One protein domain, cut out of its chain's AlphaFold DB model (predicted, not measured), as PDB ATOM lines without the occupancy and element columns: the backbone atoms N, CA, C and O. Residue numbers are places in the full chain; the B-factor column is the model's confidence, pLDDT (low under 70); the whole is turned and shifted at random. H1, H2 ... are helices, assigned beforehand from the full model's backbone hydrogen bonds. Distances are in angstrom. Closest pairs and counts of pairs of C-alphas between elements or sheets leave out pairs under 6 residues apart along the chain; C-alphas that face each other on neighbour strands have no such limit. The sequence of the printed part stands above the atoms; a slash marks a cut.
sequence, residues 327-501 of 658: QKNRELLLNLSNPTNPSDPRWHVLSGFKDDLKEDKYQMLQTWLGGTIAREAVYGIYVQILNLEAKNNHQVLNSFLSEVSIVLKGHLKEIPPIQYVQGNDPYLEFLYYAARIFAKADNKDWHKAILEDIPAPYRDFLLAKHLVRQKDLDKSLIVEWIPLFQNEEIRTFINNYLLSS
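AT A GLANCE: This is residues 327 to 501 of the 658 residues of the protein "Cytochrome oxidase Cu insertion factor, SCO1/SenC/PrrC family" of Aquiflexum balticum DSM 16537 (UniProt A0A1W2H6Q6). This is a flat slab of helices: H1, H3, H4 and H5 make an up-and-down bundle along the long H3, and H6 and H7 cross H5 on the side away from H1. Beyond H7, the hairpin of H8 and H9 makes one edge of the slab, while at the opposite edge H2 packs on H3 alone. The printed part has 175 residues, with nine named helices, H1 to H9 in order, and no named strand; its class is all helix. It is compact, with a radius of gyration of the C-alphas of 17.4 A, and spans 49 by 46 by 24 A.

HOW THE PARTS SIT: Start at H1, residues 327 to 337; its Leu 336 comes closest to Ala 377 of H3, residues 359 to 390, with C-alphas 5.3 A apart. They touch at a shallow tilt of 24 degrees, opposite ways, H3 with residues 374 to 384 alone. H2, residues 345 to 351, is apart from H1 and forms a hairpin with H3; their closest C-alphas, Leu 350 and Gln 366, are 7.6 A apart. H4, residues 394 to 411, forms the next hairpin with H3, closest at the C-alphas of Leu 388 and Leu 397, 5.9 A. Look then at H5, residues 426 to 441, with H3 one of two hubs touching four helices each: the C-alphas of Gly 371 and Tyr 427 are its closest pair with H3, 3.8 A. H6, residues 446 to 453, touches H5 about perpendicular, at 81 degrees, closest at the C-alphas of Ala 439 and Trp 446, 4.9 A. H7, residues 456 to 469, touches H5 at 86 degrees, closest at the C-alphas of Tyr 432 and Leu 462, 6.0 A. H7, H8, residues 475 to 484, and H9, residues 488 to 499, form a second up-and-down bundle, each running against the one before. Every O i to N i+4 pair is within hydrogen-bond range in H1 to H6 and H9; H7 has 8 of 10 and H8 4 of 6.

IN THESE COORDINATES: Find C-alpha 327 at (-40.314, -35.759, 39.405), where H1 begins. H3 runs 46.0 A from C-alpha 359 at (-12.769, -57.151, 18.961); H4 measures 25.6 A, H5 23.0 A and H7 20.5 A. H9 ends at C-alpha 499, (-15.011, -22.742, -1.392).

THE WHOLE: The C-alphas of Asp 356 and Asn 392 are farthest apart, at 52.9 A. The printed part has no cut; the link from H4 to H5 is long, and residues 469 to 474 stand free. Confidence is under 70 at residues 471 to 472 and 499 to 501.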
ATOM      1  N   GLN A 327     -40.280 -34.313  39.645       90.81
ATOM      2  CA  GLN A 327     -40.314 -35.759  39.405       90.81
ATOM      3  C   GLN A 327     -39.808 -36.096  37.997       90.81
ATOM      4  O   GLN A 327     -38.977 -36.991  37.856       90.81
ATOM      5  N   LYS A 328     -40.241 -35.339  36.982       91.88
ATOM      6  CA  LYS A 328     -39.786 -35.496  35.594       91.88
ATOM      7  C   LYS A 328     -38.294 -35.196  35.438       91.88
ATOM      8  O   LYS A 328     -37.576 -35.957  34.794       91.88
ATOM      9  N   ASN A 329     -37.810 -34.115  36.049       94.75
ATOM     10  CA  ASN A 329     -36.392 -33.752  36.036       94.75
ATOM     11  C   ASN A 329     -35.530 -34.854  36.682       94.75
ATOM     12  O   ASN A 329     -34.521 -35.249  36.102       94.75
ATOM     13  N   ARG A 330     -35.956 -35.411  37.828       94.06
ATOM     14  CA  ARG A 330     -35.264 -36.539  38.479       94.06
ATOM     15  C   ARG A 330     -35.239 -37.802  37.617       94.06
ATOM     16  O   ARG A 330     -34.192 -38.428  37.517       94.06
ATOM     17  N   GLU A 331     -36.349 -38.167  36.974       92.25
ATOM     18  CA  GLU A 331     -36.397 -39.320  36.060       92.25
ATOM     19  C   GLU A 331     -35.410 -39.156  34.891       92.25
ATOM     20  O   GLU A 331     -34.642 -40.066  34.577       92.25
ATOM     21  N   LEU A 332     -35.374 -37.968  34.285       94.69
ATOM     22  CA  LEU A 332     -34.449 -37.653  33.198       94.69
ATOM     23  C   LEU A 332     -32.977 -37.693  33.645       94.69
ATOM     24  O   LEU A 332     -32.142 -38.234  32.921       94.69
ATOM     25  N   LEU A 333     -32.661 -37.188  34.843       94.62
ATOM     26  CA  LEU A 333     -31.318 -37.271  35.433       94.62
ATOM     27  C   LEU A 333     -30.895 -38.713  35.742       94.62
ATOM     28  O   LEU A 333     -29.743 -39.067  35.496       94.62
ATOM     29  N   LEU A 334     -31.807 -39.558  36.234       92.56
ATOM     30  CA  LEU A 334     -31.543 -40.985  36.461       92.56
ATOM     31  C   LEU A 334     -31.237 -41.716  35.146       92.56
ATOM     32  O   LEU A 334     -30.269 -42.473  35.080       92.56
ATOM     33  N   ASN A 335     -32.011 -41.440  34.091       91.56
ATOM     34  CA  ASN A 335     -31.778 -41.995  32.756       91.56
ATOM     35  C   ASN A 335     -30.436 -41.532  32.162       91.56
ATOM     36  O   ASN A 335     -29.747 -42.326  31.528       91.56
ATOM     37  N   LEU A 336     -30.042 -40.271  32.378       92.50
ATOM     38  CA  LEU A 336     -28.747 -39.767  31.916       92.50
ATOM     39  C   LEU A 336     -27.572 -40.348  32.708       92.50
ATOM     40  O   LEU A 336     -26.569 -40.684  32.097       92.50
ATOM     41  N   SER A 337     -27.705 -40.490  34.029       90.19
ATOM     42  CA  SER A 337     -26.639 -40.986  34.919       90.19
ATOM     43  C   SER A 337     -26.231 -42.435  34.627       90.19
ATOM     44  O   SER A 337     -25.159 -42.872  35.041       90.19
ATOM     45  N   ASN A 338     -27.074 -43.185  33.911       86.94
ATOM     46  CA  ASN A 338     -26.793 -44.529  33.420       86.94
ATOM     47  C   ASN A 338     -26.959 -44.585  31.885       86.94
ATOM     48  O   ASN A 338     -27.872 -45.248  31.382       86.94
ATOM     49  N   PRO A 339     -26.103 -43.885  31.117       75.81
ATOM     50  CA  PRO A 339     -26.349 -43.581  29.706       75.81
ATOM     51  C   PRO A 339     -26.170 -44.798  28.793       75.81
ATOM     52  O   PRO A 339     -26.616 -44.783  27.650       75.81
ATOM     53  N   THR A 340     -25.529 -45.863  29.280       80.81
ATOM     54  CA  THR A 340     -25.460 -47.151  28.587       80.81
ATOM     55  C   THR A 340     -26.686 -48.016  28.854       80.81
ATOM     56  O   THR A 340     -26.974 -48.869  28.027       80.81
ATOM     57  N   ASN A 341     -27.407 -47.813  29.966       86.38
ATOM     58  CA  ASN A 341     -28.494 -48.664  30.461       86.38
ATOM     59  C   ASN A 341     -28.228 -50.175  30.249       86.38
ATOM     60  O   ASN A 341     -28.784 -50.768  29.320       86.38
ATOM     61  N   PRO A 342     -27.416 -50.831  31.102       86.56
ATOM     62  CA  PRO A 342     -27.087 -52.256  30.975       86.56
ATOM     63  C   PRO A 342     -28.298 -53.201  30.931       86.56
ATOM     64  O   PRO A 342     -28.180 -54.321  30.441       86.56
ATOM     65  N   SER A 343     -29.463 -52.755  31.411       88.50
ATOM     66  CA  SER A 343     -30.727 -53.496  31.352       88.50
ATOM     67  C   SER A 343     -31.412 -53.447  29.979       88.50
ATOM     68  O   SER A 343     -32.458 -54.073  29.804       88.50
ATOM     69  N   ASP A 344     -30.883 -52.701  29.001       93.69
ATOM     70  CA  ASP A 344     -31.410 -52.717  27.638       93.69
ATOM     71  C   ASP A 344     -31.139 -54.091  26.979       93.69
ATOM     72  O   ASP A 344     -29.980 -54.485  26.830       93.69
ATOM     73  N   PRO A 345     -32.174 -54.840  26.551       95.00
ATOM     74  CA  PRO A 345     -32.033 -56.191  26.005       95.00
ATOM     75  C   PRO A 345     -31.180 -56.263  24.731       95.00
ATOM     76  O   PRO A 345     -30.701 -57.344  24.382       95.00
ATOM     77  N   ARG A 346     -30.914 -55.139  24.050       96.94
ATOM     78  CA  ARG A 346     -29.960 -55.094  22.933       96.94
ATOM     79  C   ARG A 346     -28.527 -55.404  23.377       96.94
ATOM     80  O   ARG A 346     -27.775 -55.950  22.575       96.94
ATOM     81  N   TRP A 347     -28.162 -55.157  24.641       97.50
ATOM     82  CA  TRP A 347     -26.876 -55.606  25.190       97.50
ATOM     83  C   TRP A 347     -26.783 -57.123  25.264       97.50
ATOM     84  O   TRP A 347     -25.733 -57.674  24.949       97.50
ATOM     85  N   HIS A 348     -27.876 -57.809  25.615       97.06
ATOM     86  CA  HIS A 348     -27.906 -59.269  25.604       97.06
ATOM     87  C   HIS A 348     -27.732 -59.809  24.178       97.06
ATOM     88  O   HIS A 348     -26.893 -60.686  23.968       97.06
ATOM     89  N   VAL A 349     -28.423 -59.211  23.195       98.19
ATOM     90  CA  VAL A 349     -28.234 -59.525  21.767       98.19
ATOM     91  C   VAL A 349     -26.774 -59.338  21.351       98.19
ATOM     92  O   VAL A 349     -26.192 -60.259  20.796       98.19
ATOM     93  N   LEU A 350     -26.162 -58.189  21.652       98.12
ATOM     94  CA  LEU A 350     -24.769 -57.918  21.284       98.12
ATOM     95  C   LEU A 350     -23.783 -58.868  21.978       98.12
ATOM     96  O   LEU A 350     -22.910 -59.425  21.320       98.12
ATOM     97  N   SER A 351     -23.942 -59.103  23.284       97.12
ATOM     98  CA  SER A 351     -23.050 -59.987  24.050       97.12
ATOM     99  C   SER A 351     -23.084 -61.441  23.572       97.12
ATOM    100  O   SER A 351     -22.063 -62.119  23.644       97.12
ATOM    101  N   GLY A 352     -24.215 -61.898  23.019       97.75
ATOM    102  CA  GLY A 352     -24.340 -63.227  22.417       97.75
ATOM    103  C   GLY A 352     -23.490 -63.437  21.158       97.75
ATOM    104  O   GLY A 352     -23.235 -64.580  20.812       97.75
ATOM    105  N   PHE A 353     -23.024 -62.362  20.512       97.94
ATOM    106  CA  PHE A 353     -22.161 -62.401  19.321       97.94
ATOM    107  C   PHE A 353     -20.687 -62.100  19.637       97.94
ATOM    108  O   PHE A 353     -19.894 -61.900  18.719       97.94
ATOM    109  N   LYS A 354     -20.295 -62.021  20.918       97.00
ATOM    110  CA  LYS A 354     -18.937 -61.601  21.297       97.00
ATOM    111  C   LYS A 354     -17.847 -62.494  20.691       97.00
ATOM    112  O   LYS A 354     -16.857 -61.967  20.197       97.00
ATOM    113  N   ASP A 355     -18.048 -63.810  20.699       97.38
ATOM    114  CA  ASP A 355     -17.054 -64.776  20.212       97.38
ATOM    115  C   ASP A 355     -17.093 -64.957  18.675       97.38
ATOM    116  O   ASP A 355     -16.118 -65.416  18.080       97.38
ATOM    117  N   ASP A 356     -18.184 -64.539  18.019       96.88
ATOM    118  CA  ASP A 356     -18.353 -64.552  16.553       96.88
ATOM    119  C   ASP A 356     -17.794 -63.290  15.866       96.88
ATOM    120  O   ASP A 356     -17.753 -63.197  14.633       96.88
ATOM    121  N   LEU A 357     -17.398 -62.283  16.648       97.12
ATOM    122  CA  LEU A 357     -16.941 -60.983  16.173       97.12
ATOM    123  C   LEU A 357     -15.471 -60.751  16.515       97.12
ATOM    124  O   LEU A 357     -14.968 -61.132  17.567       97.12
ATOM    125  N   LYS A 358     -14.776 -60.040  15.626       95.31
ATOM    126  CA  LYS A 358     -13.482 -59.448  15.970       95.31
ATOM    127  C   LYS A 358     -13.687 -58.318  16.984       95.31
ATOM    128  O   LYS A 358     -14.690 -57.607  16.922       95.31
ATOM    129  N   GLU A 359     -12.711 -58.132  17.869       95.06
ATOM    130  CA  GLU A 359     -12.769 -57.151  18.961       95.06
ATOM    131  C   GLU A 359     -13.052 -55.720  18.465       95.06
ATOM    132  O   GLU A 359     -13.872 -55.021  19.048       95.06
ATOM    133  N   ASP A 360     -12.457 -55.301  17.344       93.25
ATOM    134  CA  ASP A 360     -12.690 -53.989  16.724       93.25
ATOM    135  C   ASP A 360     -14.161 -53.783  16.317       93.25
ATOM    136  O   ASP A 360     -14.772 -52.762  16.641       93.25
ATOM    137  N   LYS A 361     -14.761 -54.785  15.663       94.88
ATOM    138  CA  LYS A 361     -16.183 -54.792  15.290       94.88
ATOM    139  C   LYS A 361     -17.099 -54.850  16.512       94.88
ATOM    140  O   LYS A 361     -18.130 -54.176  16.520       94.88
ATOM    141  N   TYR A 362     -16.731 -55.616  17.539       96.81
ATOM    142  CA  TYR A 362     -17.487 -55.702  18.788       96.81
ATOM    143  C   TYR A 362     -17.502 -54.349  19.520       96.81
ATOM    144  O   TYR A 362     -18.578 -53.804  19.766       96.81
ATOM    145  N   GLN A 363     -16.334 -53.738  19.749       95.56
ATOM    146  CA  GLN A 363     -16.184 -52.416  20.376       95.56
ATOM    147  C   GLN A 363     -16.918 -51.307  19.606       95.56
ATOM    148  O   GLN A 363     -17.562 -50.438  20.203       95.56
ATOM    149  N   MET A 364     -16.891 -51.353  18.273       95.00
ATOM    150  CA  MET A 364     -17.620 -50.405  17.429       95.00
ATOM    151  C   MET A 364     -19.148 -50.540  17.585       95.00
ATOM    152  O   MET A 364     -19.848 -49.530  17.680       95.00
ATOM    153  N   LEU A 365     -19.682 -51.763  17.686       96.81
ATOM    154  CA  LEU A 365     -21.110 -51.993  17.949       96.81
ATOM    155  C   LEU A 365     -21.510 -51.665  19.393       96.81
ATOM    156  O   LEU A 365     -22.598 -51.127  19.606       96.81
ATOM    157  N   GLN A 366     -20.638 -51.914  20.375       95.81
ATOM    158  CA  GLN A 366     -20.845 -51.467  21.756       95.81
ATOM    159  C   GLN A 366     -20.924 -49.936  21.825       95.81
ATOM    160  O   GLN A 366     -21.833 -49.394  22.452       95.81
ATOM    161  N   THR A 367     -20.028 -49.241  21.120       95.06
ATOM    162  CA  THR A 367     -20.020 -47.773  21.020       95.06
ATOM    163  C   THR A 367     -21.279 -47.250  20.323       95.06
ATOM    164  O   THR A 367     -21.898 -46.303  20.810       95.06
ATOM    165  N   TRP A 368     -21.728 -47.904  19.244       95.19
ATOM    166  CA  TRP A 368     -22.978 -47.564  18.550       95.19
ATOM    167  C   TRP A 368     -24.210 -47.728  19.450       95.19
ATOM    168  O   TRP A 368     -25.064 -46.838  19.507       95.19
ATOM    169  N   LEU A 369     -24.311 -48.846  20.181       96.12
ATOM    170  CA  LEU A 369     -25.445 -49.132  21.062       96.12
ATOM    171  C   LEU A 369     -25.461 -48.197  22.278       96.12
ATOM    172  O   LEU A 369     -26.487 -47.571  22.550       96.12
ATOM    173  N   GLY A 370     -24.320 -48.040  22.954       94.56
ATOM    174  CA  GLY A 370     -24.162 -47.112  24.074       94.56
ATOM    175  C   GLY A 370     -24.459 -45.670  23.666       94.56
ATOM    176  O   GLY A 370     -25.265 -45.009  24.312       94.56
ATOM    177  N   GLY A 371     -23.911 -45.211  22.535       94.38
ATOM    178  CA  GLY A 371     -24.225 -43.901  21.961       94.38
ATOM    179  C   GLY A 371     -25.709 -43.737  21.622       94.38
ATOM    180  O   GLY A 371     -26.291 -42.694  21.899       94.38
ATOM    181  N   THR A 372     -26.365 -44.779  21.098       93.94
ATOM    182  CA  THR A 372     -27.807 -44.747  20.789       93.94
ATOM    183  C   THR A 372     -28.659 -44.531  22.040       93.94
ATOM    184  O   THR A 372     -29.594 -43.728  21.997       93.94
ATOM    185  N   ILE A 373     -28.339 -45.214  23.142       94.50
ATOM    186  CA  ILE A 373     -29.051 -45.090  24.424       94.50
ATOM    187  C   ILE A 373     -28.743 -43.732  25.077       94.50
ATOM    188  O   ILE A 373     -29.669 -43.000  25.433       94.50
ATOM    189  N   ALA A 374     -27.469 -43.337  25.128       94.44
ATOM    190  CA  ALA A 374     -27.027 -42.059  25.682       94.44
ATOM    191  C   ALA A 374     -27.682 -40.868  24.962       94.44
ATOM    192  O   ALA A 374     -28.170 -39.931  25.599       94.44
ATOM    193  N   ARG A 375     -27.770 -40.936  23.625       94.44
ATOM    194  CA  ARG A 375     -28.471 -39.964  22.776       94.44
ATOM    195  C   ARG A 375     -29.957 -39.864  23.122       94.44
ATOM    196  O   ARG A 375     -30.478 -38.755  23.201       94.44
ATOM    197  N   GLU A 376     -30.648 -40.991  23.322       92.88
ATOM    198  CA  GLU A 376     -32.065 -40.994  23.722       92.88
ATOM    199  C   GLU A 376     -32.263 -40.297  25.085       92.88
ATOM    200  O   GLU A 376     -33.175 -39.476  25.217       92.88
ATOM    201  N   ALA A 377     -31.375 -40.538  26.056       94.19
ATOM    202  CA  ALA A 377     -31.421 -39.900  27.376       94.19
ATOM    203  C   ALA A 377     -31.150 -38.381  27.322       94.19
ATOM    204  O   ALA A 377     -31.970 -37.584  27.791       94.19
ATOM    205  N   VAL A 378     -30.039 -37.952  26.706       96.31
ATOM    206  CA  VAL A 378     -29.669 -36.524  26.641       96.31
ATOM    207  C   VAL A 378     -30.645 -35.708  25.787       96.31
ATOM    208  O   VAL A 378     -30.917 -34.547  26.099       96.31
ATOM    209  N   TYR A 379     -31.247 -36.304  24.749       95.25
ATOM    210  CA  TYR A 379     -32.272 -35.636  23.950       95.25
ATOM    211  C   TYR A 379     -33.544 -35.357  24.764       95.25
ATOM    212  O   TYR A 379     -34.110 -34.268  24.664       95.25
ATOM    213  N   GLY A 380     -33.963 -36.295  25.625       94.50
ATOM    214  CA  GLY A 380     -35.083 -36.087  26.550       94.50
ATOM    215  C   GLY A 380     -34.853 -34.905  27.500       94.50
ATOM    216  O   GLY A 380     -35.752 -34.087  27.704       94.50
ATOM    217  N   ILE A 381     -33.626 -34.763  28.009       97.31
ATOM    218  CA  ILE A 381     -33.201 -33.609  28.814       97.31
ATOM    219  C   ILE A 381     -33.212 -32.317  27.997       97.31
ATOM    220  O   ILE A 381     -33.773 -31.319  28.447       97.31
ATOM    221  N   TYR A 382     -32.648 -32.330  26.789       96.19
ATOM    222  CA  TYR A 382     -32.614 -31.155  25.922       96.19
ATOM    223  C   TYR A 382     -34.031 -30.640  25.595       96.19
ATOM    224  O   TYR A 382     -34.296 -29.440  25.664       96.19
ATOM    225  N   VAL A 383     -34.978 -31.547  25.334       94.88
ATOM    226  CA  VAL A 383     -36.399 -31.206  25.160       94.88
ATOM    227  C   VAL A 383     -37.013 -30.660  26.457       94.88
ATOM    228  O   VAL A 383     -37.804 -29.719  26.405       94.88
ATOM    229  N   GLN A 384     -36.671 -31.197  27.631       95.00
ATOM    230  CA  GLN A 384     -37.157 -30.662  28.909       95.00
ATOM    231  C   GLN A 384     -36.633 -29.245  29.193       95.00
ATOM    232  O   GLN A 384     -37.410 -28.405  29.639       95.00
ATOM    233  N   ILE A 385     -35.372 -28.954  28.866       96.38
ATOM    234  CA  ILE A 385     -34.781 -27.610  28.959       96.38
ATOM    235  C   ILE A 385     -35.587 -26.606  28.123       96.38
ATOM    236  O   ILE A 385     -36.058 -25.609  28.665       96.38
ATOM    237  N   LEU A 386     -35.860 -26.916  26.848       93.62
ATOM    238  CA  LEU A 386     -36.686 -26.059  25.981       93.62
ATOM    239  C   LEU A 386     -38.107 -25.834  26.537       93.62
ATOM    240  O   LEU A 386     -38.660 -24.744  26.408       93.62
ATOM    241  N   ASN A 387     -38.704 -26.846  27.178       92.19
ATOM    242  CA  ASN A 387     -40.021 -26.713  27.811       92.19
ATOM    243  C   ASN A 387     -39.997 -25.814  29.061       92.19
ATOM    244  O   ASN A 387     -40.984 -25.131  29.332       92.19
ATOM    245  N   LEU A 388     -38.905 -25.816  29.833       94.00
ATOM    246  CA  LEU A 388     -38.734 -24.945  31.003       94.00
ATOM    247  C   LEU A 388     -38.473 -23.491  30.588       94.00
ATOM    248  O   LEU A 388     -39.050 -22.582  31.186       94.00
ATOM    249  N   GLU A 389     -37.687 -23.289  29.526       93.19
ATOM    250  CA  GLU A 389     -37.472 -21.988  28.880       93.19
ATOM    251  C   GLU A 389     -38.792 -21.399  28.371       93.19
ATOM    252  O   GLU A 389     -39.153 -20.290  28.749       93.19
ATOM    253  N   ALA A 390     -39.583 -22.168  27.616       92.44
ATOM    254  CA  ALA A 390     -40.888 -21.726  27.115       92.44
ATOM    255  C   ALA A 390     -41.925 -21.431  28.223       92.44
ATOM    256  O   ALA A 390     -42.905 -20.728  27.978       92.44
ATOM    257  N   LYS A 391     -41.727 -21.962  29.439       90.12
ATOM    258  CA  LYS A 391     -42.535 -21.667  30.637       90.12
ATOM    259  C   LYS A 391     -41.955 -20.525  31.499       90.12
ATOM    260  O   LYS A 391     -42.535 -20.234  32.543       90.12
ATOM    261  N   ASN A 392     -40.843 -19.892  31.102       89.00
ATOM    262  CA  ASN A 392     -40.104 -18.865  31.864       89.00
ATOM    263  C   ASN A 392     -39.733 -19.284  33.306       89.00
ATOM    264  O   ASN A 392     -39.624 -18.450  34.207       89.00
ATOM    265  N   ASN A 393     -39.537 -20.584  33.565       88.44
ATOM    266  CA  ASN A 393     -39.260 -21.092  34.913       88.44
ATOM    267  C   ASN A 393     -37.749 -21.092  35.217       88.44
ATOM    268  O   ASN A 393     -37.124 -22.144  35.364       88.44
ATOM    269  N   HIS A 394     -37.156 -19.895  35.269       91.38
ATOM    270  CA  HIS A 394     -35.702 -19.702  35.337       91.38
ATOM    271  C   HIS A 394     -35.035 -20.359  36.557       91.38
ATOM    272  O   HIS A 394     -33.947 -20.911  36.428       91.38
ATOM    273  N   GLN A 395     -35.677 -20.362  37.730       92.75
ATOM    274  CA  GLN A 395     -35.100 -20.974  38.935       92.75
ATOM    275  C   GLN A 395     -34.945 -22.497  38.783       92.75
ATOM    276  O   GLN A 395     -33.868 -23.039  39.034       92.75
ATOM    277  N   VAL A 396     -36.003 -23.184  38.337       94.12
ATOM    278  CA  VAL A 396     -35.974 -24.642  38.130       94.12
ATOM    279  C   VAL A 396     -35.080 -25.006  36.945       94.12
ATOM    280  O   VAL A 396     -34.350 -25.994  37.019       94.12
ATOM    281  N   LEU A 397     -35.091 -24.197  35.881       95.50
ATOM    282  CA  LEU A 397     -34.198 -24.349  34.733       95.50
ATOM    283  C   LEU A 397     -32.724 -24.307  35.151       95.50
ATOM    284  O   LEU A 397     -31.976 -25.208  34.785       95.50
ATOM    285  N   ASN A 398     -32.315 -23.311  35.940       95.00
ATOM    286  CA  ASN A 398     -30.914 -23.136  36.328       95.00
ATOM    287  C   ASN A 398     -30.422 -24.256  37.264       95.00
ATOM    288  O   ASN A 398     -29.310 -24.748  37.075       95.00
ATOM    289  N   SER A 399     -31.250 -24.716  38.217       95.12
ATOM    290  CA  SER A 399     -30.920 -25.898  39.040       95.12
ATOM    291  C   SER A 399     -30.730 -27.135  38.162       95.12
ATOM    292  O   SER A 399     -29.697 -27.798  38.224       95.12
ATOM    293  N   PHE A 400     -31.689 -27.389  37.266       97.00
ATOM    294  CA  PHE A 400     -31.664 -28.554  36.387       97.00
ATOM    295  C   PHE A 400     -30.475 -28.532  35.416       97.00
ATOM    296  O   PHE A 400     -29.816 -29.552  35.244       97.00
ATOM    297  N   LEU A 401     -30.148 -27.376  34.826       96.75
ATOM    298  CA  LEU A 401     -28.959 -27.204  33.984       96.75
ATOM    299  C   LEU A 401     -27.664 -27.502  34.753       96.75
ATOM    300  O   LEU A 401     -26.794 -28.179  34.210       96.75
ATOM    301  N   SER A 402     -27.550 -27.048  36.005       94.88
ATOM    302  CA  SER A 402     -26.388 -27.320  36.860       94.88
ATOM    303  C   SER A 402     -26.237 -28.818  37.158       94.88
ATOM    304  O   SER A 402     -25.184 -29.402  36.894       94.88
ATOM    305  N   GLU A 403     -27.311 -29.472  37.611       96.50
ATOM    306  CA  GLU A 403     -27.340 -30.913  37.902       96.50
ATOM    307  C   GLU A 403     -26.977 -31.751  36.663       96.50
ATOM    308  O   GLU A 403     -26.116 -32.629  36.724       96.50
ATOM    309  N   VAL A 404     -27.574 -31.437  35.508       97.19
ATOM    310  CA  VAL A 404     -27.285 -32.115  34.237       97.19
ATOM    311  C   VAL A 404     -25.842 -31.868  33.784       97.19
ATOM    312  O   VAL A 404     -25.179 -32.806  33.341       97.19
ATOM    313  N   SER A 405     -25.336 -30.635  33.893       95.19
ATOM    314  CA  SER A 405     -23.964 -30.275  33.500       95.19
ATOM    315  C   SER A 405     -22.928 -31.080  34.292       95.19
ATOM    316  O   SER A 405     -21.972 -31.591  33.708       95.19
ATOM    317  N   ILE A 406     -23.157 -31.294  35.594       94.56
ATOM    318  CA  ILE A 406     -22.310 -32.142  36.448       94.56
ATOM    319  C   ILE A 406     -22.298 -33.598  35.953       94.56
ATOM    320  O   ILE A 406     -21.221 -34.174  35.787       94.56
ATOM    321  N   VAL A 407     -23.469 -34.185  35.674       95.31
ATOM    322  CA  VAL A 407     -23.578 -35.574  35.181       95.31
ATOM    323  C   VAL A 407     -22.884 -35.732  33.822       95.31
ATOM    324  O   VAL A 407     -22.066 -36.634  33.643       95.31
ATOM    325  N   LEU A 408     -23.121 -34.810  32.881       94.88
ATOM    326  CA  LEU A 408     -22.463 -34.819  31.569       94.88
ATOM    327  C   LEU A 408     -20.935 -34.677  31.679       94.88
ATOM    328  O   LEU A 408     -20.213 -35.443  31.040       94.88
ATOM    329  N   LYS A 409     -20.426 -33.765  32.522       92.75
ATOM    330  CA  LYS A 409     -18.979 -33.610  32.795       92.75
ATOM    331  C   LYS A 409     -18.369 -34.860  33.451       92.75
ATOM    332  O   LYS A 409     -17.166 -35.084  33.327       92.75
ATOM    333  N   GLY A 410     -19.177 -35.702  34.100       92.00
ATOM    334  CA  GLY A 410     -18.798 -37.055  34.508       92.00
ATOM    335  C   GLY A 410     -18.539 -37.971  33.308       92.00
ATOM    336  O   GLY A 410     -17.441 -38.507  33.175       92.00
ATOM    337  N   HIS A 411     -19.509 -38.097  32.400       90.50
ATOM    338  CA  HIS A 411     -19.406 -38.979  31.227       90.50
ATOM    339  C   HIS A 411     -18.311 -38.573  30.228       90.50
ATOM    340  O   HIS A 411     -17.732 -39.441  29.580       90.50
ATOM    341  N   LEU A 412     -17.956 -37.286  30.146       88.56
ATOM    342  CA  LEU A 412     -16.831 -36.821  29.321       88.56
ATOM    343  C   LEU A 412     -15.448 -37.330  29.777       88.56
ATOM    344  O   LEU A 412     -14.473 -37.155  29.047       88.56
ATOM    345  N   LYS A 413     -15.336 -37.962  30.953       87.94
ATOM    346  CA  LYS A 413     -14.086 -38.587  31.422       87.94
ATOM    347  C   LYS A 413     -13.839 -39.970  30.811       87.94
ATOM    348  O   LYS A 413     -12.699 -40.420  30.793       87.94
ATOM    349  N   GLU A 414     -14.886 -40.624  30.313       86.50
ATOM    350  CA  GLU A 414     -14.875 -42.022  29.853       86.50
ATOM    351  C   GLU A 414     -15.420 -42.128  28.416       86.50
ATOM    352  O   GLU A 414     -16.278 -42.953  28.098       86.50
ATOM    353  N   ILE A 415     -14.944 -41.249  27.529       89.50
ATOM    354  CA  ILE A 415     -15.363 -41.237  26.122       89.50
ATOM    355  C   ILE A 415     -14.710 -42.413  25.363       89.50
ATOM    356  O   ILE A 415     -13.486 -42.558  25.430       89.50
ATOM    357  N   PRO A 416     -15.477 -43.224  24.602       91.75
ATOM    358  CA  PRO A 416     -14.929 -44.290  23.762       91.75
ATOM    359  C   PRO A 416     -13.916 -43.753  22.737       91.75
ATOM    360  O   PRO A 416     -14.160 -42.691  22.169       91.75
ATOM    361  N   PRO A 417     -12.814 -44.474  22.442       92.31
ATOM    362  CA  PRO A 417     -11.798 -44.034  21.485       92.31
ATOM    363  C   PRO A 417     -12.369 -43.581  20.134       92.31
ATOM    364  O   PRO A 417     -13.220 -44.258  19.556       92.31
ATOM    365  N   ILE A 418     -11.833 -42.480  19.590       89.75
ATOM    366  CA  ILE A 418     -12.335 -41.826  18.365       89.75
ATOM    367  C   ILE A 418     -12.514 -42.780  17.174       89.75
ATOM    368  O   ILE A 418     -13.485 -42.644  16.437       89.75
ATOM    369  N   GLN A 419     -11.662 -43.801  17.028       89.88
ATOM    370  CA  GLN A 419     -11.762 -44.813  15.965       89.88
ATOM    371  C   GLN A 419     -13.065 -45.641  15.987       89.88
ATOM    372  O   GLN A 419     -13.448 -46.202  14.965       89.88
ATOM    373  N   TYR A 420     -13.748 -45.716  17.133       92.00
ATOM    374  CA  TYR A 420     -15.051 -46.374  17.284       92.00
ATOM    375  C   TYR A 420     -16.228 -45.387  17.224       92.00
ATOM    376  O   TYR A 420     -17.378 -45.819  17.248       92.00
ATOM    377  N   VAL A 421     -15.956 -44.078  17.153       90.00
ATOM    378  CA  VAL A 421     -16.944 -42.985  17.148       90.00
ATOM    379  C   VAL A 421     -17.036 -42.316  15.767       90.00
ATOM    380  O   VAL A 421     -18.136 -42.016  15.302       90.00
ATOM    381  N   GLN A 422     -15.906 -42.120  15.079       84.50
ATOM    382  CA  GLN A 422     -15.853 -41.610  13.706       84.50
ATOM    383  C   GLN A 422     -16.618 -42.542  12.754       84.50
ATOM    384  O   GLN A 422     -16.455 -43.763  12.782       84.50
ATOM    385  N   GLY A 423     -17.480 -41.960  11.914       82.31
ATOM    386  CA  GLY A 423     -18.364 -42.707  11.019       82.31
ATOM    387  C   GLY A 423     -19.412 -43.579  11.731       82.31
ATOM    388  O   GLY A 423     -20.051 -44.394  11.072       82.31
ATOM    389  N   ASN A 424     -19.601 -43.419  13.048       84.31
ATOM    390  CA  ASN A 424     -20.446 -44.257  13.906       84.31
ATOM    391  C   ASN A 424     -21.365 -43.378  14.792       84.31
ATOM    392  O   ASN A 424     -21.272 -43.335  16.020       84.31
ATOM    393  N   ASP A 425     -22.234 -42.615  14.125       80.12
ATOM    394  CA  ASP A 425     -22.770 -41.319  14.583       80.12
ATOM    395  C   ASP A 425     -23.658 -41.248  15.861       80.12
ATOM    396  O   ASP A 425     -23.783 -40.149  16.406       80.12
ATOM    397  N   PRO A 426     -24.272 -42.313  16.435       91.69
ATOM    398  CA  PRO A 426     -25.095 -42.133  17.639       91.69
ATOM    399  C   PRO A 426     -24.362 -41.515  18.839       91.69
ATOM    400  O   PRO A 426     -24.979 -40.786  19.615       91.69
ATOM    401  N   TYR A 427     -23.056 -41.768  18.989       92.38
ATOM    402  CA  TYR A 427     -22.269 -41.180  20.078       92.38
ATOM    403  C   TYR A 427     -21.910 -39.704  19.813       92.38
ATOM    404  O   TYR A 427     -21.944 -38.883  20.730       92.38
ATOM    405  N   LEU A 428     -21.647 -39.326  18.556       93.31
ATOM    406  CA  LEU A 428     -21.457 -37.920  18.175       93.31
ATOM    407  C   LEU A 428     -22.741 -37.105  18.390       93.31
ATOM    408  O   LEU A 428     -22.667 -35.970  18.853       93.31
ATOM    409  N   GLU A 429     -23.923 -37.683  18.148       93.38
ATOM    410  CA  GLU A 429     -25.193 -37.045  18.518       93.38
ATOM    411  C   GLU A 429     -25.315 -36.801  20.029       93.38
ATOM    412  O   GLU A 429     -25.750 -35.723  20.437       93.38
ATOM    413  N   PHE A 430     -24.917 -37.762  20.873       94.50
ATOM    414  CA  PHE A 430     -24.899 -37.569  22.327       94.50
ATOM    415  C   PHE A 430     -24.018 -36.372  22.724       94.50
ATOM    416  O   PHE A 430     -24.489 -35.470  23.426       94.50
ATOM    417  N   LEU A 431     -22.784 -36.306  22.211       94.94
ATOM    418  CA  LEU A 431     -21.873 -35.185  22.468       94.94
ATOM    419  C   LEU A 431     -22.401 -33.850  21.906       94.94
ATOM    420  O   LEU A 431     -22.258 -32.814  22.556       94.94
ATOM    421  N   TYR A 432     -23.063 -33.863  20.743       94.62
ATOM    422  CA  TYR A 432     -23.685 -32.677  20.144       94.62
ATOM    423  C   TYR A 432     -24.735 -32.060  21.079       94.62
ATOM    424  O   TYR A 432     -24.715 -30.852  21.326       94.62
ATOM    425  N   TYR A 433     -25.630 -32.877  21.648       95.00
ATOM    426  CA  TYR A 433     -26.612 -32.397  22.625       95.00
ATOM    427  C   TYR A 433     -25.977 -32.012  23.966       95.00
ATOM    428  O   TYR A 433     -26.398 -31.011  24.543       95.00
ATOM    429  N   ALA A 434     -24.937 -32.718  24.427       95.38
ATOM    430  CA  ALA A 434     -24.194 -32.336  25.628       95.38
ATOM    431  C   ALA A 434     -23.592 -30.922  25.499       95.38
ATOM    432  O   ALA A 434     -23.832 -30.074  26.357       95.38
ATOM    433  N   ALA A 435     -22.940 -30.610  24.371       95.56
ATOM    434  CA  ALA A 435     -22.430 -29.268  24.079       95.56
ATOM    435  C   ALA A 435     -23.534 -28.189  24.073       95.56
ATOM    436  O   ALA A 435     -23.319 -27.076  24.552       95.56
ATOM    437  N   ARG A 436     -24.749 -28.507  23.594       94.06
ATOM    438  CA  ARG A 436     -25.911 -27.586  23.660       94.06
ATOM    439  C   ARG A 436     -26.391 -27.321  25.079       94.06
ATOM    440  O   ARG A 436     -26.950 -26.256  25.330       94.06
ATOM    441  N   ILE A 437     -26.191 -28.273  25.982       95.38
ATOM    442  CA  ILE A 437     -26.539 -28.128  27.391       95.38
ATOM    443  C   ILE A 437     -25.463 -27.314  28.118       95.38
ATOM    444  O   ILE A 437     -25.830 -26.384  28.828       95.38
ATOM    445  N   PHE A 438     -24.169 -27.563  27.881       95.69
ATOM    446  CA  PHE A 438     -23.088 -26.738  28.447       95.69
ATOM    447  C   PHE A 438     -23.178 -25.275  28.007       95.69
ATOM    448  O   PHE A 438     -23.103 -24.384  28.844       95.69
ATOM    449  N   ALA A 439     -23.447 -25.023  26.722       94.69
ATOM    450  CA  ALA A 439     -23.678 -23.678  26.193       94.69
ATOM    451  C   ALA A 439     -24.777 -22.917  26.962       94.69
ATOM    452  O   ALA A 439     -24.615 -21.748  27.298       94.69
ATOM    453  N   LYS A 440     -25.883 -23.599  27.292       94.69
ATOM    454  CA  LYS A 440     -26.986 -23.028  28.081       94.69
ATOM    455  C   LYS A 440     -26.654 -22.896  29.568       94.69
ATOM    456  O   LYS A 440     -27.012 -21.889  30.165       94.69
ATOM    457  N   ALA A 441     -25.991 -23.888  30.160       94.00
ATOM    458  CA  ALA A 441     -25.636 -23.899  31.580       94.00
ATOM    459  C   ALA A 441     -24.603 -22.817  31.934       94.00
ATOM    460  O   ALA A 441     -24.749 -22.145  32.951       94.00
ATOM    461  N   ASP A 442     -23.611 -22.617  31.065       93.75
ATOM    462  CA  ASP A 442     -22.520 -21.655  31.251       93.75
ATOM    463  C   ASP A 442     -22.806 -20.298  30.552       93.75
ATOM    464  O   ASP A 442     -21.948 -19.419  30.537       93.75
ATOM    465  N   ASN A 443     -24.001 -20.122  29.963       92.50
ATOM    466  CA  ASN A 443     -24.442 -18.935  29.209       92.50
ATOM    467  C   ASN A 443     -23.420 -18.441  28.158       92.50
ATOM    468  O   ASN A 443     -23.047 -17.265  28.123       92.50
ATOM    469  N   LYS A 444     -22.960 -19.355  27.298       92.94
ATOM    470  CA  LYS A 444     -21.939 -19.111  26.267       92.94
ATOM    471  C   LYS A 444     -22.374 -19.611  24.893       92.94
ATOM    472  O   LYS A 444     -23.233 -20.486  24.772       92.94
ATOM    473  N   ASP A 445     -21.750 -19.075  23.846       88.56
ATOM    474  CA  ASP A 445     -21.998 -19.531  22.479       88.56
ATOM    475  C   ASP A 445     -21.696 -21.021  22.330       88.56
ATOM    476  O   ASP A 445     -20.723 -21.555  22.867       88.56
ATOM    477  N   TRP A 446     -22.514 -21.705  21.539       88.56
ATOM    478  CA  TRP A 446     -22.434 -23.156  21.436       88.56
ATOM    479  C   TRP A 446     -21.103 -23.675  20.873       88.56
ATOM    480  O   TRP A 446     -20.604 -24.706  21.323       88.56
ATOM    481  N   HIS A 447     -20.493 -22.949  19.934       88.25
ATOM    482  CA  HIS A 447     -19.183 -23.320  19.401       88.25
ATOM    483  C   HIS A 447     -18.083 -23.203  20.473       88.25
ATOM    484  O   HIS A 447     -17.209 -24.066  20.533       88.25
ATOM    485  N   LYS A 448     -18.170 -22.220  21.384       91.19
ATOM    486  CA  LYS A 448     -17.258 -22.091  22.537       91.19
ATOM    487  C   LYS A 448     -17.400 -23.284  23.476       91.19
ATOM    488  O   LYS A 448     -16.396 -23.870  23.855       91.19
ATOM    489  N   ALA A 449     -18.626 -23.745  23.735       93.62
ATOM    490  CA  ALA A 449     -18.856 -24.964  24.518       93.62
ATOM    491  C   ALA A 449     -18.219 -26.230  23.905       93.62
ATOM    492  O   ALA A 449     -17.767 -27.106  24.637       93.62
ATOM    493  N   ILE A 450     -18.095 -26.337  22.577       93.88
ATOM    494  CA  ILE A 450     -17.284 -27.415  21.977       93.88
ATOM    495  C   ILE A 450     -15.792 -27.197  22.214       93.88
ATOM    496  O   ILE A 450     -15.089 -28.128  22.607       93.88
ATOM    497  N   LEU A 451     -15.304 -25.990  21.926       91.25
ATOM    498  CA  LEU A 451     -13.882 -25.658  22.003       91.25
ATOM    499  C   LEU A 451     -13.337 -25.710  23.441       91.25
ATOM    500  O   LEU A 451     -12.141 -25.933  23.631       91.25
ATOM    501  N   GLU A 452     -14.200 -25.557  24.440       92.00
ATOM    502  CA  GLU A 452     -13.864 -25.600  25.862       92.00
ATOM    503  C   GLU A 452     -14.166 -26.970  26.489       92.00
ATOM    504  O   GLU A 452     -13.250 -27.612  27.005       92.00
ATOM    505  N   ASP A 453     -15.419 -27.444  26.430       91.69
ATOM    506  CA  ASP A 453     -15.880 -28.582  27.242       91.69
ATOM    507  C   ASP A 453     -15.684 -29.951  26.572       91.69
ATOM    508  O   ASP A 453     -15.516 -30.957  27.261       91.69
ATOM    509  N   ILE A 454     -15.710 -30.030  25.236       92.81
ATOM    510  CA  ILE A 454     -15.566 -31.305  24.514       92.81
ATOM    511  C   ILE A 454     -14.075 -31.596  24.260       92.81
ATOM    512  O   ILE A 454     -13.341 -30.679  23.891       92.81
ATOM    513  N   PRO A 455     -13.573 -32.841  24.398       88.75
ATOM    514  CA  PRO A 455     -12.175 -33.151  24.083       88.75
ATOM    515  C   PRO A 455     -11.836 -33.027  22.590       88.75
ATOM    516  O   PRO A 455     -12.637 -33.388  21.725       88.75
ATOM    517  N   ALA A 456     -10.614 -32.567  22.301       83.50
ATOM    518  CA  ALA A 456     -10.128 -32.204  20.964       83.50
ATOM    519  C   ALA A 456     -10.530 -33.141  19.800       83.50
ATOM    520  O   ALA A 456     -11.153 -32.634  18.872       83.50
ATOM    521  N   PRO A 457     -10.293 -34.471  19.834       85.81
ATOM    522  CA  PRO A 457     -10.556 -35.341  18.678       85.81
ATOM    523  C   PRO A 457     -12.037 -35.449  18.269       85.81
ATOM    524  O   PRO A 457     -12.325 -35.929  17.176       85.81
ATOM    525  N   TYR A 458     -12.980 -35.010  19.112       91.31
ATOM    526  CA  TYR A 458     -14.412 -34.987  18.787       91.31
ATOM    527  C   TYR A 458     -14.893 -33.609  18.312       91.31
ATOM    528  O   TYR A 458     -15.933 -33.532  17.657       91.31
ATOM    529  N   ARG A 459     -14.162 -32.525  18.624       92.12
ATOM    530  CA  ARG A 459     -14.565 -31.138  18.315       92.12
ATOM    531  C   ARG A 459     -14.843 -30.957  16.834       92.12
ATOM    532  O   ARG A 459     -15.882 -30.415  16.470       92.12
ATOM    533  N   ASP A 460     -13.943 -31.479  16.015       91.31
ATOM    534  CA  ASP A 460     -13.961 -31.394  14.562       91.31
ATOM    535  C   ASP A 460     -15.292 -31.879  13.984       91.31
ATOM    536  O   ASP A 460     -15.999 -31.138  13.298       91.31
ATOM    537  N   PHE A 461     -15.679 -33.104  14.347       91.62
ATOM    538  CA  PHE A 461     -16.931 -33.721  13.922       91.62
ATOM    539  C   PHE A 461     -18.154 -32.945  14.410       91.62
ATOM    540  O   PHE A 461     -19.127 -32.815  13.670       91.62
ATOM    541  N   LEU A 462     -18.124 -32.401  15.631       93.50
ATOM    542  CA  LEU A 462     -19.250 -31.639  16.169       93.50
ATOM    543  C   LEU A 462     -19.412 -30.269  15.498       93.50
ATOM    544  O   LEU A 462     -20.538 -29.899  15.169       93.50
ATOM    545  N   LEU A 463     -18.322 -29.537  15.250       92.12
ATOM    546  CA  LEU A 463     -18.352 -28.266  14.517       92.12
ATOM    547  C   LEU A 463     -18.805 -28.480  13.063       92.12
ATOM    548  O   LEU A 463     -19.658 -27.741  12.572       92.12
ATOM    549  N   ALA A 464     -18.334 -29.542  12.401       90.06
ATOM    550  CA  ALA A 464     -18.798 -29.909  11.063       90.06
ATOM    551  C   ALA A 464     -20.286 -30.298  11.041       90.06
ATOM    552  O   ALA A 464     -21.051 -29.789  10.220       90.06
ATOM    553  N   LYS A 465     -20.735 -31.116  12.001       91.50
ATOM    554  CA  LYS A 465     -22.151 -31.453  12.211       91.50
ATOM    555  C   LYS A 465     -23.006 -30.208  12.466       91.50
ATOM    556  O   LYS A 465     -24.149 -30.151  12.015       91.50
ATOM    557  N   HIS A 466     -22.469 -29.190  13.142       89.44
ATOM    558  CA  HIS A 466     -23.154 -27.907  13.292       89.44
ATOM    559  C   HIS A 466     -23.327 -27.189  11.969       89.44
ATOM    560  O   HIS A 466     -24.434 -26.757  11.672       89.44
ATOM    561  N   LEU A 467     -22.257 -27.093  11.180       85.69
ATOM    562  CA  LEU A 467     -22.265 -26.374   9.912       85.69
ATOM    563  C   LEU A 467     -23.270 -26.960   8.921       85.69
ATOM    564  O   LEU A 467     -24.007 -26.239   8.253       85.69
ATOM    565  N   VAL A 468     -23.372 -28.285   8.904       84.19
ATOM    566  CA  VAL A 468     -24.399 -29.009   8.153       84.19
ATOM    567  C   VAL A 468     -25.819 -28.666   8.636       84.19
ATOM    568  O   VAL A 468     -26.736 -28.521   7.824       84.19
ATOM    569  N   ARG A 469     -26.019 -28.532   9.954       84.69
ATOM    570  CA  ARG A 469     -27.331 -28.307  10.590       84.69
ATOM    571  C   ARG A 469     -27.750 -26.837  10.696       84.69
ATOM    572  O   ARG A 469     -28.935 -26.578  10.893       84.69
ATOM    573  N   GLN A 470     -26.820 -25.891  10.618       80.62
ATOM    574  CA  GLN A 470     -27.034 -24.449  10.766       80.62
ATOM    575  C   GLN A 470     -26.491 -23.727   9.528       80.62
ATOM    576  O   GLN A 470     -25.329 -23.336   9.465       80.62
ATOM    577  N   LYS A 471     -27.357 -23.550   8.524       63.06
ATOM    578  CA  LYS A 471     -26.983 -22.975   7.218       63.06
ATOM    579  C   LYS A 471     -26.648 -21.477   7.267       63.06
ATOM    580  O   LYS A 471     -25.988 -20.969   6.364       63.06
ATOM    581  N   ASP A 472     -27.078 -20.792   8.323       63.78
ATOM    582  CA  ASP A 472     -26.932 -19.345   8.513       63.78
ATOM    583  C   ASP A 472     -25.785 -18.963   9.465       63.78
ATOM    584  O   ASP A 472     -25.736 -17.832   9.946       63.78
ATOM    585  N   LEU A 473     -24.860 -19.889   9.753       71.69
ATOM    586  CA  LEU A 473     -23.669 -19.573  10.547       71.69
ATOM    587  C   LEU A 473     -22.850 -18.457   9.905       71.69
ATOM    588  O   LEU A 473     -22.659 -18.420   8.685       71.69
ATOM    589  N   ASP A 474     -22.309 -17.588  10.757       72.81
ATOM    590  CA  ASP A 474     -21.330 -16.616  10.307       72.81
ATOM    591  C   ASP A 474     -20.072 -17.342   9.830       72.81
ATOM    592  O   ASP A 474     -19.437 -18.096  10.572       72.81
ATOM    593  N   LYS A 475     -19.731 -17.139   8.559       71.81
ATOM    594  CA  LYS A 475     -18.620 -17.841   7.927       71.81
ATOM    595  C   LYS A 475     -17.250 -17.328   8.381       71.81
ATOM    596  O   LYS A 475     -16.281 -18.065   8.225       71.81
ATOM    597  N   SER A 476     -17.168 -16.153   9.016       76.19
ATOM    598  CA  SER A 476     -15.948 -15.703   9.706       76.19
ATOM    599  C   SER A 476     -15.557 -16.658  10.843       76.19
ATOM    600  O   SER A 476     -14.418 -17.122  10.881       76.19
ATOM    601  N   LEU A 477     -16.524 -17.083  11.667       82.31
ATOM    602  CA  LEU A 477     -16.316 -18.084  12.724       82.31
ATOM    603  C   LEU A 477     -15.813 -19.417  12.154       82.31
ATOM    604  O   LEU A 477     -14.959 -20.065  12.747       82.31
ATOM    605  N   ILE A 478     -16.304 -19.831  10.981       84.00
ATOM    606  CA  ILE A 478     -15.837 -21.067  10.334       84.00
ATOM    607  C   ILE A 478     -14.360 -20.939   9.934       84.00
ATOM    608  O   ILE A 478     -13.600 -21.888  10.121       84.00
ATOM    609  N   VAL A 479     -13.937 -19.773   9.428       83.12
ATOM    610  CA  VAL A 479     -12.527 -19.498   9.102       83.12
ATOM    611  C   VAL A 479     -11.651 -19.547  10.359       83.12
ATOM    612  O   VAL A 479     -10.575 -20.140  10.313       83.12
ATOM    613  N   GLU A 480     -12.128 -19.027  11.495       85.00
ATOM    614  CA  GLU A 480     -11.448 -19.152  12.796       85.00
ATOM    615  C   GLU A 480     -11.318 -20.609  13.277       85.00
ATOM    616  O   GLU A 480     -10.379 -20.933  14.005       85.00
ATOM    617  N   TRP A 481     -12.220 -21.511  12.870       88.31
ATOM    618  CA  TRP A 481     -12.151 -22.932  13.237       88.31
ATOM    619  C   TRP A 481     -11.169 -23.742  12.379       88.31
ATOM    620  O   TRP A 481     -10.659 -24.751  12.865       88.31
ATOM    621  N   ILE A 482     -10.862 -23.325  11.140       85.56
ATOM    622  CA  ILE A 482      -9.981 -24.087  10.224       85.56
ATOM    623  C   ILE A 482      -8.634 -24.473  10.869       85.56
ATOM    624  O   ILE A 482      -8.268 -25.649  10.775       85.56
ATOM    625  N   PRO A 483      -7.900 -23.559  11.545       87.38
ATOM    626  CA  PRO A 483      -6.619 -23.880  12.178       87.38
ATOM    627  C   PRO A 483      -6.737 -24.792  13.407       87.38
ATOM    628  O   PRO A 483      -5.727 -25.315  13.869       87.38
ATOM    629  N   LEU A 484      -7.945 -24.959  13.961       86.19
ATOM    630  CA  LEU A 484      -8.196 -25.744  15.172       86.19
ATOM    631  C   LEU A 484      -8.478 -27.224  14.872       86.19
ATOM    632  O   LEU A 484      -8.270 -28.061  15.751       86.19
ATOM    633  N   PHE A 485      -8.931 -27.552  13.655       87.69
ATOM    634  CA  PHE A 485      -9.211 -28.932  13.251       87.69
ATOM    635  C   PHE A 485      -7.935 -29.780  13.213       87.69
ATOM    636  O   PHE A 485      -6.956 -29.423  12.557       87.69
ATOM    637  N   GLN A 486      -7.975 -30.948  13.851       88.56
ATOM    638  CA  GLN A 486      -6.905 -31.952  13.855       88.56
ATOM    639  C   GLN A 486      -7.114 -33.022  12.772       88.56
ATOM    640  O   GLN A 486      -6.152 -33.603  12.273       88.56
ATOM    641  N   ASN A 487      -8.363 -33.277  12.389       88.12
ATOM    642  CA  ASN A 487      -8.754 -34.221  11.358       88.12
ATOM    643  C   ASN A 487      -8.714 -33.547   9.972       88.12
ATOM    644  O   ASN A 487      -9.532 -32.684   9.653       88.12
ATOM    645  N   GLU A 488      -7.769 -33.978   9.135       87.25
ATOM    646  CA  GLU A 488      -7.550 -33.446   7.780       87.25
ATOM    647  C   GLU A 488      -8.764 -33.610   6.850       87.25
ATOM    648  O   GLU A 488      -9.002 -32.768   5.984       87.25
ATOM    649  N   GLU A 489      -9.564 -34.664   7.026       82.81
ATOM    650  CA  GLU A 489     -10.736 -34.953   6.190       82.81
ATOM    651  C   GLU A 489     -11.877 -33.986   6.515       82.81
ATOM    652  O   GLU A 489     -12.480 -33.408   5.610       82.81
ATOM    653  N   ILE A 490     -12.115 -33.738   7.808       88.44
ATOM    654  CA  ILE A 490     -13.049 -32.711   8.270       88.44
ATOM    655  C   ILE A 490     -12.553 -31.321   7.865       88.44
ATOM    656  O   ILE A 490     -13.328 -30.555   7.297       88.44
ATOM    657  N   ARG A 491     -11.263 -31.001   8.048       88.56
ATOM    658  CA  ARG A 491     -10.695 -29.720   7.587       88.56
ATOM    659  C   ARG A 491     -10.907 -29.530   6.078       88.56
ATOM    660  O   ARG A 491     -11.326 -28.459   5.647       88.56
ATOM    661  N   THR A 492     -10.705 -30.583   5.284       83.81
ATOM    662  CA  THR A 492     -10.961 -30.590   3.833       83.81
ATOM    663  C   THR A 492     -12.443 -30.398   3.508       83.81
ATOM    664  O   THR A 492     -12.772 -29.598   2.636       83.81
ATOM    665  N   PHE A 493     -13.350 -31.068   4.222       82.75
ATOM    666  CA  PHE A 493     -14.795 -30.883   4.069       82.75
ATOM    667  C   PHE A 493     -15.224 -29.433   4.347       82.75
ATOM    668  O   PHE A 493     -15.961 -28.853   3.550       82.75
ATOM    669  N   ILE A 494     -14.731 -28.824   5.431       83.50
ATOM    670  CA  ILE A 494     -15.048 -27.435   5.795       83.50
ATOM    671  C   ILE A 494     -14.468 -26.445   4.776       83.50
ATOM    672  O   ILE A 494     -15.170 -25.532   4.342       83.50
ATOM    673  N   ASN A 495     -13.227 -26.657   4.330       81.94
ATOM    674  CA  ASN A 495     -12.625 -25.866   3.254       81.94
ATOM    675  C   ASN A 495     -13.455 -25.958   1.966       81.94
ATOM    676  O   ASN A 495     -13.773 -24.933   1.370       81.94
ATOM    677  N   ASN A 496     -13.869 -27.163   1.569       74.62
ATOM    678  CA  ASN A 496     -14.715 -27.367   0.394       74.62
ATOM    679  C   ASN A 496     -16.080 -26.684   0.542       74.62
ATOM    680  O   ASN A 496     -16.523 -26.050  -0.409       74.62
ATOM    681  N   TYR A 497     -16.707 -26.739   1.723       76.12
ATOM    682  CA  TYR A 497     -17.959 -26.034   2.019       76.12
ATOM    683  C   TYR A 497     -17.818 -24.508   1.874       76.12
ATOM    684  O   TYR A 497     -18.700 -23.839   1.333       76.12
ATOM    685  N   LEU A 498     -16.703 -23.936   2.341       73.12
ATOM    686  CA  LEU A 498     -16.429 -22.506   2.193       73.12
ATOM    687  C   LEU A 498     -16.163 -22.136   0.727       73.12
ATOM    688  O   LEU A 498     -16.774 -21.192   0.218       73.12
ATOM    689  N   LEU A 499     -15.328 -22.915   0.030       66.12
ATOM    690  CA  LEU A 499     -15.011 -22.742  -1.392       66.12
ATOM    691  C   LEU A 499     -16.245 -22.882  -2.293       66.12
ATOM    692  O   LEU A 499     -16.372 -22.123  -3.257       66.12
ATOM    693  N   SER A 500     -17.168 -23.791  -1.961       64.19
ATOM    694  CA  SER A 500     -18.472 -23.961  -2.615       64.19
ATOM    695  C   SER A 500     -19.506 -22.921  -2.176       64.19
ATOM    696  O   SER A 500     -20.696 -23.111  -2.396       64.19
ATOM    697  N   SER A 501     -19.089 -21.842  -1.508       65.19
ATOM    698  CA  SER A 501     -19.984 -20.764  -1.083       65.19
ATOM    699  C   SER A 501     -19.556 -19.378  -1.573       65.19
ATOM    700  O   SER A 501     -20.117 -18.390  -1.116       65.19
TER     701      SER A 501